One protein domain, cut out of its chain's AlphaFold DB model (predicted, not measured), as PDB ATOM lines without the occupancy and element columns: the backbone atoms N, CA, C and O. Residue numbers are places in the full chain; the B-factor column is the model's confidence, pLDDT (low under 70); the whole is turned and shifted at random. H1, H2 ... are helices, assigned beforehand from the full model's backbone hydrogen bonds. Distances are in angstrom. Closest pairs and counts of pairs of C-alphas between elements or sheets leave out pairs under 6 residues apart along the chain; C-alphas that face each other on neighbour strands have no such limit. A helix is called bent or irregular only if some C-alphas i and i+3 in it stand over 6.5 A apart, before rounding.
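What this domain is: This is residues 2 to 77 of the 160 residues of the protein "Sulf_transp domain-containing protein" of Conexibacter sp. Seoho-28 (UniProt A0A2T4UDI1). The model is an open, hollow frame: the long helix H3 makes one side, the long helix H1 the other, and the short helix H2 stands across one end between them. At the far end of H3, residues 63 to 77, which hold no named element, first reach toward the side of H1 and then fold back, with Thr 77 ending away from H1, and the middle between the two long helices is empty. The printed part has 76 residues with three named helices, in the order H1, H2, H3, and no named strand, and its class is all helix. The whole is loose, with a radius of gyration of the C-alphas of 16.3 A, and only just elongated, spanning 44 by 29 by 19 A.

Where its parts are: H3, the longest helix, has 22 residues, 41 to 62, and measures 31.4 A from first to last C-alpha. It begins at C-alpha 41 at (-10.516, -42.005, 27.350) and ends at C-alpha 62 at (5.945, -68.656, 28.755). H2 holds residues 28 to 35, eight residues over 10.5 A. H1 holds residues 2 to 22, 21 residues over 29.9 A, with C-alpha 2 at (24.169, -52.556, 15.443). No helix is bent or irregular.

How they stand to each other: H3 touches H2 with residues 41 to 43 alone. The closest C-alphas of the two are those of Ala 34 and Met 42, 6.1 A apart. Their lines are about perpendicular, at 79 degrees, and their centres are 22.0 A apart. H1 touches no helix: H1 and H3 are apart, and H1 and H2 are apart too, though they follow each other in the chain. Residues 46 to 56, which belong to H3, stand free, and so do residues 10 to 16, which belong to H1. In H1, H2 and H3 every O i to N i+4 pair is within hydrogen-bond range.

The domain as a whole: The two C-alphas farthest apart are those of Ala 2 and Glu 38, at 45.5 A, while the first and last printed C-alphas, of Ala 2 and Thr 77, are 25.2 A apart. The printed part has no cut. The links from H1 to H2 and from H2 to H3 are both tight, with five residues each. The C-alphas of residues 63 to 77 lie 16 to 21 A from the mean of the C-alphas. The mean pLDDT of the printed part is 75.1, and 27 residues are under 70: residues 2 to 3, 25 to 35 and 64 to 77. The mean is 83 for H3, 80 for H1 and 68 for H2.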
ATOM      1  N   ALA A   2      24.547 -53.923  15.028       61.62
ATOM      2  CA  ALA A   2      24.169 -52.556  15.443       61.62
ATOM      3  C   ALA A   2      23.331 -51.743  14.431       61.62
ATOM      4  O   ALA A   2      22.221 -51.335  14.748       61.62
ATOM      5  N   ALA A   3      23.778 -51.581  13.178       67.44
ATOM      6  CA  ALA A   3      23.029 -50.820  12.164       67.44
ATOM      7  C   ALA A   3      21.583 -51.318  11.923       67.44
ATOM      8  O   ALA A   3      20.678 -50.509  11.734       67.44
ATOM      9  N   ARG A   4      21.333 -52.637  11.990       70.38
ATOM     10  CA  ARG A   4      19.974 -53.210  11.893       70.38
ATOM     11  C   ARG A   4      19.155 -52.952  13.160       70.38
ATOM     12  O   ARG A   4      17.956 -52.729  13.051       70.38
ATOM     13  N   GLN A   5      19.789 -52.954  14.335       71.44
ATOM     14  CA  GLN A   5      19.138 -52.631  15.610       71.44
ATOM     15  C   GLN A   5      18.752 -51.145  15.671       71.44
ATOM     16  O   GLN A   5      17.624 -50.835  16.034       71.44
ATOM     17  N   HIS A   6      19.624 -50.231  15.226       75.69
ATOM     18  CA  HIS A   6      19.307 -48.801  15.133       75.69
ATOM     19  C   HIS A   6      18.187 -48.520  14.121       75.69
ATOM     20  O   HIS A   6      17.265 -47.774  14.437       75.69
ATOM     21  N   ALA A   7      18.210 -49.156  12.943       79.62
ATOM     22  CA  ALA A   7      17.137 -49.022  11.955       79.62
ATOM     23  C   ALA A   7      15.788 -49.556  12.478       79.62
ATOM     24  O   ALA A   7      14.760 -48.904  12.310       79.62
ATOM     25  N   ALA A   8      15.789 -50.706  13.162       81.06
ATOM     26  CA  ALA A   8      14.590 -51.253  13.793       81.06
ATOM     27  C   ALA A   8      14.085 -50.370  14.950       81.06
ATOM     28  O   ALA A   8      12.885 -50.130  15.046       81.06
ATOM     29  N   GLY A   9      14.981 -49.831  15.781       81.69
ATOM     30  CA  GLY A   9      14.636 -48.881  16.843       81.69
ATOM     31  C   GLY A   9      14.032 -47.584  16.301       81.69
ATOM     32  O   GLY A   9      13.005 -47.134  16.803       81.69
ATOM     33  N   ALA A  10      14.602 -47.028  15.227       81.81
ATOM     34  CA  ALA A  10      14.053 -45.860  14.538       81.81
ATOM     35  C   ALA A  10      12.668 -46.145  13.933       81.81
ATOM     36  O   ALA A  10      11.765 -45.323  14.067       81.81
ATOM     37  N   PHE A  11      12.467 -47.322  13.330       87.00
ATOM     38  CA  PHE A  11      11.162 -47.734  12.806       87.00
ATOM     39  C   PHE A  11      10.112 -47.885  13.918       87.00
ATOM     40  O   PHE A  11       9.014 -47.347  13.796       87.00
ATOM     41  N   ILE A  12      10.454 -48.548  15.029       85.56
ATOM     42  CA  ILE A  12       9.566 -48.687  16.196       85.56
ATOM     43  C   ILE A  12       9.234 -47.310  16.788       85.56
ATOM     44  O   ILE A  12       8.071 -47.045  17.082       85.56
ATOM     45  N   GLY A  13      10.219 -46.417  16.911       82.31
ATOM     46  CA  GLY A  13      10.018 -45.044  17.379       82.31
ATOM     47  C   GLY A  13       9.107 -44.221  16.463       82.31
ATOM     48  O   GLY A  13       8.242 -43.500  16.954       82.31
ATOM     49  N   LEU A  14       9.242 -44.374  15.141       85.62
ATOM     50  CA  LEU A  14       8.382 -43.715  14.152       85.62
ATOM     51  C   LEU A  14       6.944 -44.238  14.227       85.62
ATOM     52  O   LEU A  14       6.012 -43.439  14.269       85.62
ATOM     53  N   VAL A  15       6.755 -45.559  14.310       87.19
ATOM     54  CA  VAL A  15       5.431 -46.174  14.498       87.19
ATOM     55  C   VAL A  15       4.803 -45.711  15.816       87.19
ATOM     56  O   VAL A  15       3.645 -45.306  15.822       87.19
ATOM     57  N   PHE A  16       5.558 -45.699  16.917       84.25
ATOM     58  CA  PHE A  16       5.080 -45.223  18.218       84.25
ATOM     59  C   PHE A  16       4.674 -43.742  18.185       84.25
ATOM     60  O   PHE A  16       3.572 -43.404  18.615       84.25
ATOM     61  N   GLY A  17       5.512 -42.871  17.614       81.50
ATOM     62  CA  GLY A  17       5.199 -41.451  17.435       81.50
ATOM     63  C   GLY A  17       3.964 -41.227  16.558       81.50
ATOM     64  O   GLY A  17       3.103 -40.427  16.912       81.50
ATOM     65  N   PHE A  18       3.822 -41.988  15.468       85.12
ATOM     66  CA  PHE A  18       2.631 -41.952  14.619       85.12
ATOM     67  C   PHE A  18       1.364 -42.359  15.386       85.12
ATOM     68  O   PHE A  18       0.356 -41.665  15.283       85.12
ATOM     69  N   MET A  19       1.416 -43.412  16.214       84.19
ATOM     70  CA  MET A  19       0.263 -43.809  17.036       84.19
ATOM     71  C   MET A  19      -0.095 -42.769  18.105       84.19
ATOM     72  O   MET A  19      -1.279 -42.584  18.374       84.19
ATOM     73  N   LEU A  20       0.888 -42.069  18.690       79.19
ATOM     74  CA  LEU A  20       0.632 -40.972  19.637       79.19
ATOM     75  C   LEU A  20      -0.027 -39.760  18.965       79.19
ATOM     76  O   LEU A  20      -0.944 -39.175  19.536       79.19
ATOM     77  N   CYS A  21       0.409 -39.394  17.756       78.31
ATOM     78  CA  CYS A  21      -0.254 -38.348  16.975       78.31
ATOM     79  C   CYS A  21      -1.671 -38.771  16.560       78.31
ATOM     80  O   CYS A  21      -2.593 -37.964  16.616       78.31
ATOM     81  N   TRP A  22      -1.864 -40.038  16.182       80.00
ATOM     82  CA  TRP A  22      -3.168 -40.552  15.761       80.00
ATOM     83  C   TRP A  22      -4.179 -40.681  16.914       80.00
ATOM     84  O   TRP A  22      -5.376 -40.522  16.685       80.00
ATOM     85  N   SER A  23      -3.727 -40.914  18.151       75.88
ATOM     86  CA  SER A  23      -4.605 -41.008  19.329       75.88
ATOM     87  C   SER A  23      -5.034 -39.660  19.925       75.88
ATOM     88  O   SER A  23      -5.739 -39.650  20.933       75.88
ATOM     89  N   GLY A  24      -4.592 -38.524  19.368       72.38
ATOM     90  CA  GLY A  24      -4.911 -37.185  19.889       72.38
ATOM     91  C   GLY A  24      -4.255 -36.848  21.238       72.38
ATOM     92  O   GLY A  24      -4.446 -35.759  21.768       72.38
ATOM     93  N   MET A  25      -3.415 -37.731  21.794       67.12
ATOM     94  CA  MET A  25      -2.732 -37.527  23.087       67.12
ATOM     95  C   MET A  25      -1.627 -36.462  23.063       67.12
ATOM     96  O   MET A  25      -0.911 -36.262  24.046       67.12
ATOM     97  N   VAL A  26      -1.464 -35.804  21.920       64.94
ATOM     98  CA  VAL A  26      -0.572 -34.668  21.726       64.94
ATOM     99  C   VAL A  26      -1.215 -33.387  22.276       64.94
ATOM    100  O   VAL A  26      -0.484 -32.526  22.767       64.94
ATOM    101  N   ASP A  27      -2.548 -33.284  22.286       69.81
ATOM    102  CA  ASP A  27      -3.265 -32.082  22.717       69.81
ATOM    103  C   ASP A  27      -3.298 -31.921  24.254       69.81
ATOM    104  O   ASP A  27      -3.772 -32.816  24.965       69.81
ATOM    105  N   PRO A  28      -2.841 -30.774  24.808       66.12
ATOM    106  CA  PRO A  28      -2.847 -30.529  26.254       66.12
ATOM    107  C   PRO A  28      -4.245 -30.569  26.884       66.12
ATOM    108  O   PRO A  28      -4.386 -30.974  28.038       66.12
ATOM    109  N   ASP A  29      -5.282 -30.185  26.136       69.31
ATOM    110  CA  ASP A  29      -6.661 -30.171  26.630       69.31
ATOM    111  C   ASP A  29      -7.207 -31.581  26.889       69.31
ATOM    112  O   ASP A  29      -7.910 -31.780  27.877       69.31
ATOM    113  N   VAL A  30      -6.803 -32.583  26.096       67.69
ATOM    114  CA  VAL A  30      -7.152 -33.999  26.327       67.69
ATOM    115  C   VAL A  30      -6.505 -34.506  27.619       67.69
ATOM    116  O   VAL A  30      -7.149 -35.177  28.427       67.69
ATOM    117  N   ILE A  31      -5.242 -34.136  27.864       69.88
ATOM    118  CA  ILE A  31      -4.541 -34.471  29.115       69.88
ATOM    119  C   ILE A  31      -5.228 -33.780  30.302       69.88
ATOM    120  O   ILE A  31      -5.436 -34.403  31.345       69.88
ATOM    121  N   ARG A  32      -5.630 -32.513  30.144       66.69
ATOM    122  CA  ARG A  32      -6.336 -31.742  31.175       66.69
ATOM    123  C   ARG A  32      -7.709 -32.339  31.503       66.69
ATOM    124  O   ARG A  32      -7.997 -32.531  32.680       66.69
ATOM    125  N   GLN A  33      -8.526 -32.664  30.502       68.94
ATOM    126  CA  GLN A  33      -9.846 -33.291  30.680       68.94
ATOM    127  C   GLN A  33      -9.740 -34.655  31.369       68.94
ATOM    128  O   GLN A  33     -10.536 -34.962  32.257       68.94
ATOM    129  N   ALA A  34      -8.704 -35.437  31.049       66.38
ATOM    130  CA  ALA A  34      -8.424 -36.682  31.755       66.38
ATOM    131  C   ALA A  34      -8.014 -36.455  33.219       66.38
ATOM    132  O   ALA A  34      -8.522 -37.136  34.108       66.38
ATOM    133  N   LEU A  35      -7.151 -35.474  33.510       66.38
ATOM    134  CA  LEU A  35      -6.774 -35.129  34.891       66.38
ATOM    135  C   LEU A  35      -7.944 -34.566  35.719       66.38
ATOM    136  O   LEU A  35      -7.958 -34.741  36.937       66.38
ATOM    137  N   LEU A  36      -8.925 -33.922  35.079       73.25
ATOM    138  CA  LEU A  36     -10.165 -33.454  35.713       73.25
ATOM    139  C   LEU A  36     -11.254 -34.544  35.817       73.25
ATOM    140  O   LEU A  36     -12.309 -34.278  36.386       73.25
ATOM    141  N   PHE A  37     -11.006 -35.760  35.309       73.81
ATOM    142  CA  PHE A  37     -11.995 -36.844  35.173       73.81
ATOM    143  C   PHE A  37     -13.240 -36.481  34.331       73.81
ATOM    144  O   PHE A  37     -14.273 -37.139  34.438       73.81
ATOM    145  N   GLU A  38     -13.136 -35.471  33.462       74.81
ATOM    146  CA  GLU A  38     -14.188 -35.101  32.503       74.81
ATOM    147  C   GLU A  38     -14.240 -36.087  31.326       74.81
ATOM    148  O   GLU A  38     -15.328 -36.428  30.863       74.81
ATOM    149  N   ASP A  39     -13.083 -36.608  30.892       73.25
ATOM    150  CA  ASP A  39     -12.998 -37.675  29.888       73.25
ATOM    151  C   ASP A  39     -12.039 -38.798  30.328       73.25
ATOM    152  O   ASP A  39     -10.834 -38.610  30.503       73.25
ATOM    153  N   ALA A  40     -12.577 -40.008  30.499       76.62
ATOM    154  CA  ALA A  40     -11.817 -41.181  30.925       76.62
ATOM    155  C   ALA A  40     -11.031 -41.874  29.790       76.62
ATOM    156  O   ALA A  40     -10.305 -42.840  30.059       76.62
ATOM    157  N   TYR A  41     -11.146 -41.411  28.537       79.12
ATOM    158  CA  TYR A  41     -10.516 -42.005  27.350       79.12
ATOM    159  C   TYR A  41      -9.020 -42.303  27.543       79.12
ATOM    160  O   TYR A  41      -8.565 -43.420  27.281       79.12
ATOM    161  N   MET A  42      -8.260 -41.345  28.088       76.75
ATOM    162  CA  MET A  42      -6.816 -41.503  28.309       76.75
ATOM    163  C   MET A  42      -6.488 -42.637  29.295       76.75
ATOM    164  O   MET A  42      -5.517 -43.368  29.089       76.75
ATOM    165  N   PHE A  43      -7.304 -42.836  30.339       80.38
ATOM    166  CA  PHE A  43      -7.105 -43.920  31.307       80.38
ATOM    167  C   PHE A  43      -7.411 -45.292  30.701       80.38
ATOM    168  O   PHE A  43      -6.649 -46.233  30.924       80.38
ATOM    169  N   PHE A  44      -8.471 -45.416  29.895       84.62
ATOM    170  CA  PHE A  44      -8.780 -46.666  29.188       84.62
ATOM    171  C   PHE A  44      -7.717 -47.014  28.138       84.62
ATOM    172  O   PHE A  44      -7.307 -48.175  28.031       84.62
ATOM    173  N   PHE A  45      -7.201 -46.023  27.407       83.62
ATOM    174  CA  PHE A  45      -6.088 -46.224  26.481       83.62
ATOM    175  C   PHE A  45      -4.816 -46.667  27.219       83.62
ATOM    176  O   PHE A  45      -4.227 -47.683  26.860       83.62
ATOM    177  N   MET A  46      -4.427 -45.981  28.302       83.31
ATOM    178  CA  MET A  46      -3.254 -46.367  29.096       83.31
ATOM    179  C   MET A  46      -3.417 -47.770  29.707       83.31
ATOM    180  O   MET A  46      -2.501 -48.590  29.643       83.31
ATOM    181  N   GLY A  47      -4.603 -48.083  30.237       85.62
ATOM    182  CA  GLY A  47      -4.936 -49.399  30.783       85.62
ATOM    183  C   GLY A  47      -4.877 -50.515  29.738       85.62
ATOM    184  O   GLY A  47      -4.327 -51.581  30.014       85.62
ATOM    185  N   SER A  48      -5.373 -50.274  28.520       88.25
ATOM    186  CA  SER A  48      -5.294 -51.250  27.423       88.25
ATOM    187  C   SER A  48      -3.869 -51.420  26.885       88.25
ATOM    188  O   SER A  48      -3.458 -52.553  26.631       88.25
ATOM    189  N   ALA A  49      -3.077 -50.346  26.797       85.81
ATOM    190  CA  ALA A  49      -1.665 -50.405  26.419       85.81
ATOM    191  C   ALA A  49      -0.839 -51.215  27.435       85.81
ATOM    192  O   ALA A  49      -0.139 -52.156  27.054       85.81
ATOM    193  N   VAL A  50      -0.984 -50.922  28.734       86.00
ATOM    194  CA  VAL A  50      -0.326 -51.668  29.822       86.00
ATOM    195  C   VAL A  50      -0.816 -53.118  29.879       86.00
ATOM    196  O   VAL A  50      -0.001 -54.027  30.029       86.00
ATOM    197  N   GLY A  51      -2.117 -53.364  29.707       89.75
ATOM    198  CA  GLY A  51      -2.689 -54.714  29.671       89.75
ATOM    199  C   GLY A  51      -2.154 -55.548  28.505       89.75
ATOM    200  O   GLY A  51      -1.699 -56.674  28.705       89.75
ATOM    201  N   THR A  52      -2.131 -54.975  27.299       89.19
ATOM    202  CA  THR A  52      -1.590 -55.619  26.090       89.19
ATOM    203  C   THR A  52      -0.099 -55.905  26.238       89.19
ATOM    204  O   THR A  52       0.338 -57.014  25.930       89.19
ATOM    205  N   ALA A  53       0.675 -54.956  26.778       85.50
ATOM    206  CA  ALA A  53       2.088 -55.164  27.080       85.50
ATOM    207  C   ALA A  53       2.282 -56.295  28.104       85.50
ATOM    208  O   ALA A  53       3.008 -57.247  27.832       85.50
ATOM    209  N   ALA A  54       1.593 -56.258  29.248       84.62
ATOM    210  CA  ALA A  54       1.730 -57.260  30.306       84.62
ATOM    211  C   ALA A  54       1.336 -58.679  29.849       84.62
ATOM    212  O   ALA A  54       2.011 -59.652  30.200       84.62
ATOM    213  N   ILE A  55       0.269 -58.809  29.054       86.94
ATOM    214  CA  ILE A  55      -0.161 -60.087  28.465       86.94
ATOM    215  C   ILE A  55       0.849 -60.553  27.411       86.94
ATOM    216  O   ILE A  55       1.300 -61.699  27.471       86.94
ATOM    217  N   GLY A  56       1.245 -59.671  26.489       84.56
ATOM    218  CA  GLY A  56       2.205 -59.967  25.427       84.56
ATOM    219  C   GLY A  56       3.547 -60.442  25.980       84.56
ATOM    220  O   GLY A  56       4.018 -61.512  25.597       84.56
ATOM    221  N   LEU A  57       4.106 -59.715  26.954       80.81
ATOM    222  CA  LEU A  57       5.319 -60.105  27.674       80.81
ATOM    223  C   LEU A  57       5.136 -61.477  28.340       80.81
ATOM    224  O   LEU A  57       5.906 -62.395  28.055       80.81
ATOM    225  N   ARG A  58       4.088 -61.682  29.156       79.62
ATOM    226  CA  ARG A  58       3.851 -62.975  29.833       79.62
ATOM    227  C   ARG A  58       3.730 -64.158  28.871       79.62
ATOM    228  O   ARG A  58       4.202 -65.245  29.205       79.62
ATOM    229  N   ILE A  59       3.123 -63.972  27.699       81.25
ATOM    230  CA  ILE A  59       3.077 -64.999  26.647       81.25
ATOM    231  C   ILE A  59       4.488 -65.271  26.107       81.25
ATOM    232  O   ILE A  59       4.886 -66.431  26.002       81.25
ATOM    233  N   LEU A  60       5.267 -64.226  25.823       77.56
ATOM    234  CA  LEU A  60       6.616 -64.336  25.259       77.56
ATOM    235  C   LEU A  60       7.588 -65.085  26.189       77.56
ATOM    236  O   LEU A  60       8.321 -65.958  25.720       77.56
ATOM    237  N   ALA A  61       7.519 -64.831  27.502       72.38
ATOM    238  CA  ALA A  61       8.289 -65.576  28.502       72.38
ATOM    239  C   ALA A  61       7.804 -67.023  28.687       72.38
ATOM    240  O   ALA A  61       8.627 -67.933  28.751       72.38
ATOM    241  N   ARG A  62       6.484 -67.277  28.706       72.50
ATOM    242  CA  ARG A  62       5.945 -68.656  28.755       72.50
ATOM    243  C   ARG A  62       6.353 -69.495  27.543       72.50
ATOM    244  O   ARG A  62       6.487 -70.707  27.667       72.50
ATOM    245  N   LEU A  63       6.553 -68.860  26.389       73.25
ATOM    246  CA  LEU A  63       7.029 -69.500  25.161       73.25
ATOM    247  C   LEU A  63       8.565 -69.600  25.071       73.25
ATOM    248  O   LEU A  63       9.065 -70.068  24.049       73.25
ATOM    249  N   GLY A  64       9.314 -69.135  26.081       62.81
ATOM    250  CA  GLY A  64      10.783 -69.178  26.102       62.81
ATOM    251  C   GLY A  64      11.449 -68.454  24.926       62.81
ATOM    252  O   GLY A  64      12.537 -68.839  24.495       62.81
ATOM    253  N   ARG A  65      10.778 -67.452  24.340       62.31
ATOM    254  CA  ARG A  65      11.266 -66.757  23.140       62.31
ATOM    255  C   ARG A  65      12.408 -65.806  23.502       62.31
ATOM    256  O   ARG A  65      12.369 -65.143  24.534       62.31
ATOM    257  N   ARG A  66      13.407 -65.722  22.622       60.75
ATOM    258  CA  ARG A  66      14.499 -64.741  22.701       60.75
ATOM    259  C   ARG A  66      14.076 -63.401  22.099       60.75
ATOM    260  O   ARG A  66      13.215 -63.354  21.215       60.75
ATOM    261  N   ALA A  67      14.681 -62.315  22.567       64.25
ATOM    262  CA  ALA A  67      14.445 -60.972  22.054       64.25
ATOM    263  C   ALA A  67      14.929 -60.857  20.597       64.25
ATOM    264  O   ALA A  67      16.122 -60.932  20.330       64.25
ATOM    265  N   VAL A  68      14.020 -60.616  19.646       65.62
ATOM    266  CA  VAL A  68      14.300 -60.657  18.189       65.62
ATOM    267  C   VAL A  68      15.441 -59.721  17.740       65.62
ATOM    268  O   VAL A  68      16.073 -59.972  16.717       65.62
ATOM    269  N   LEU A  69      15.720 -58.648  18.491       63.09
ATOM    270  CA  LEU A  69      16.801 -57.698  18.193       63.09
ATOM    271  C   LEU A  69      18.154 -58.034  18.838       63.09
ATOM    272  O   LEU A  69      19.166 -57.554  18.331       63.09
ATOM    273  N   VAL A  70      18.183 -58.767  19.954       63.47
ATOM    274  CA  VAL A  70      19.377 -58.921  20.824       63.47
ATOM    275  C   VAL A  70      19.760 -60.397  21.031       63.47
ATOM    276  O   VAL A  70      20.876 -60.699  21.426       63.47
ATOM    277  N   ASP A  71      18.856 -61.319  20.693       61.75
ATOM    278  CA  ASP A  71      18.954 -62.780  20.845       61.75
ATOM    279  C   ASP A  71      19.146 -63.276  22.295       61.75
ATOM    280  O   ASP A  71      19.525 -64.420  22.558       61.75
ATOM    281  N   GLU A  72      18.817 -62.421  23.262       63.41
ATOM    282  CA  GLU A  72      18.852 -62.712  24.695       63.41
ATOM    283  C   GLU A  72      17.541 -63.336  25.196       63.41
ATOM    284  O   GLU A  72      16.469 -63.078  24.633       63.41
ATOM    285  N   PRO A  73      17.590 -64.177  26.247       62.50
ATOM    286  CA  PRO A  73      16.389 -64.686  26.896       62.50
ATOM    287  C   PRO A  73      15.604 -63.541  27.544       62.50
ATOM    288  O   PRO A  73      16.168 -62.665  28.190       62.50
ATOM    289  N   ILE A  74      14.279 -63.565  27.405       63.78
ATOM    290  CA  ILE A  74      13.410 -62.572  28.043       63.78
ATOM    291  C   ILE A  74      13.311 -62.894  29.541       63.78
ATOM    292  O   ILE A  74      12.525 -63.750  29.951       63.78
ATOM    293  N   ALA A  75      14.123 -62.206  30.340       62.41
ATOM    294  CA  ALA A  75      14.124 -62.258  31.797       62.41
ATOM    295  C   ALA A  75      13.655 -60.919  32.391       62.41
ATOM    296  O   ALA A  75      13.873 -59.860  31.803       62.41
ATOM    297  N   TRP A  76      13.031 -60.965  33.571       63.78
ATOM    298  CA  TRP A  76      12.707 -59.774  34.360       63.78
ATOM    299  C   TRP A  76      13.101 -59.987  35.814       63.78
ATOM    300  O   TRP A  76      12.576 -60.877  36.485       63.78
ATOM    301  N   THR A  77      13.988 -59.130  36.301       62.94
ATOM    302  CA  THR A  77      14.318 -58.968  37.713       62.94
ATOM    303  C   THR A  77      13.412 -57.877  38.304       62.94
ATOM    304  O   THR A  77      13.444 -56.735  37.848       62.94
TER     305      THR A  77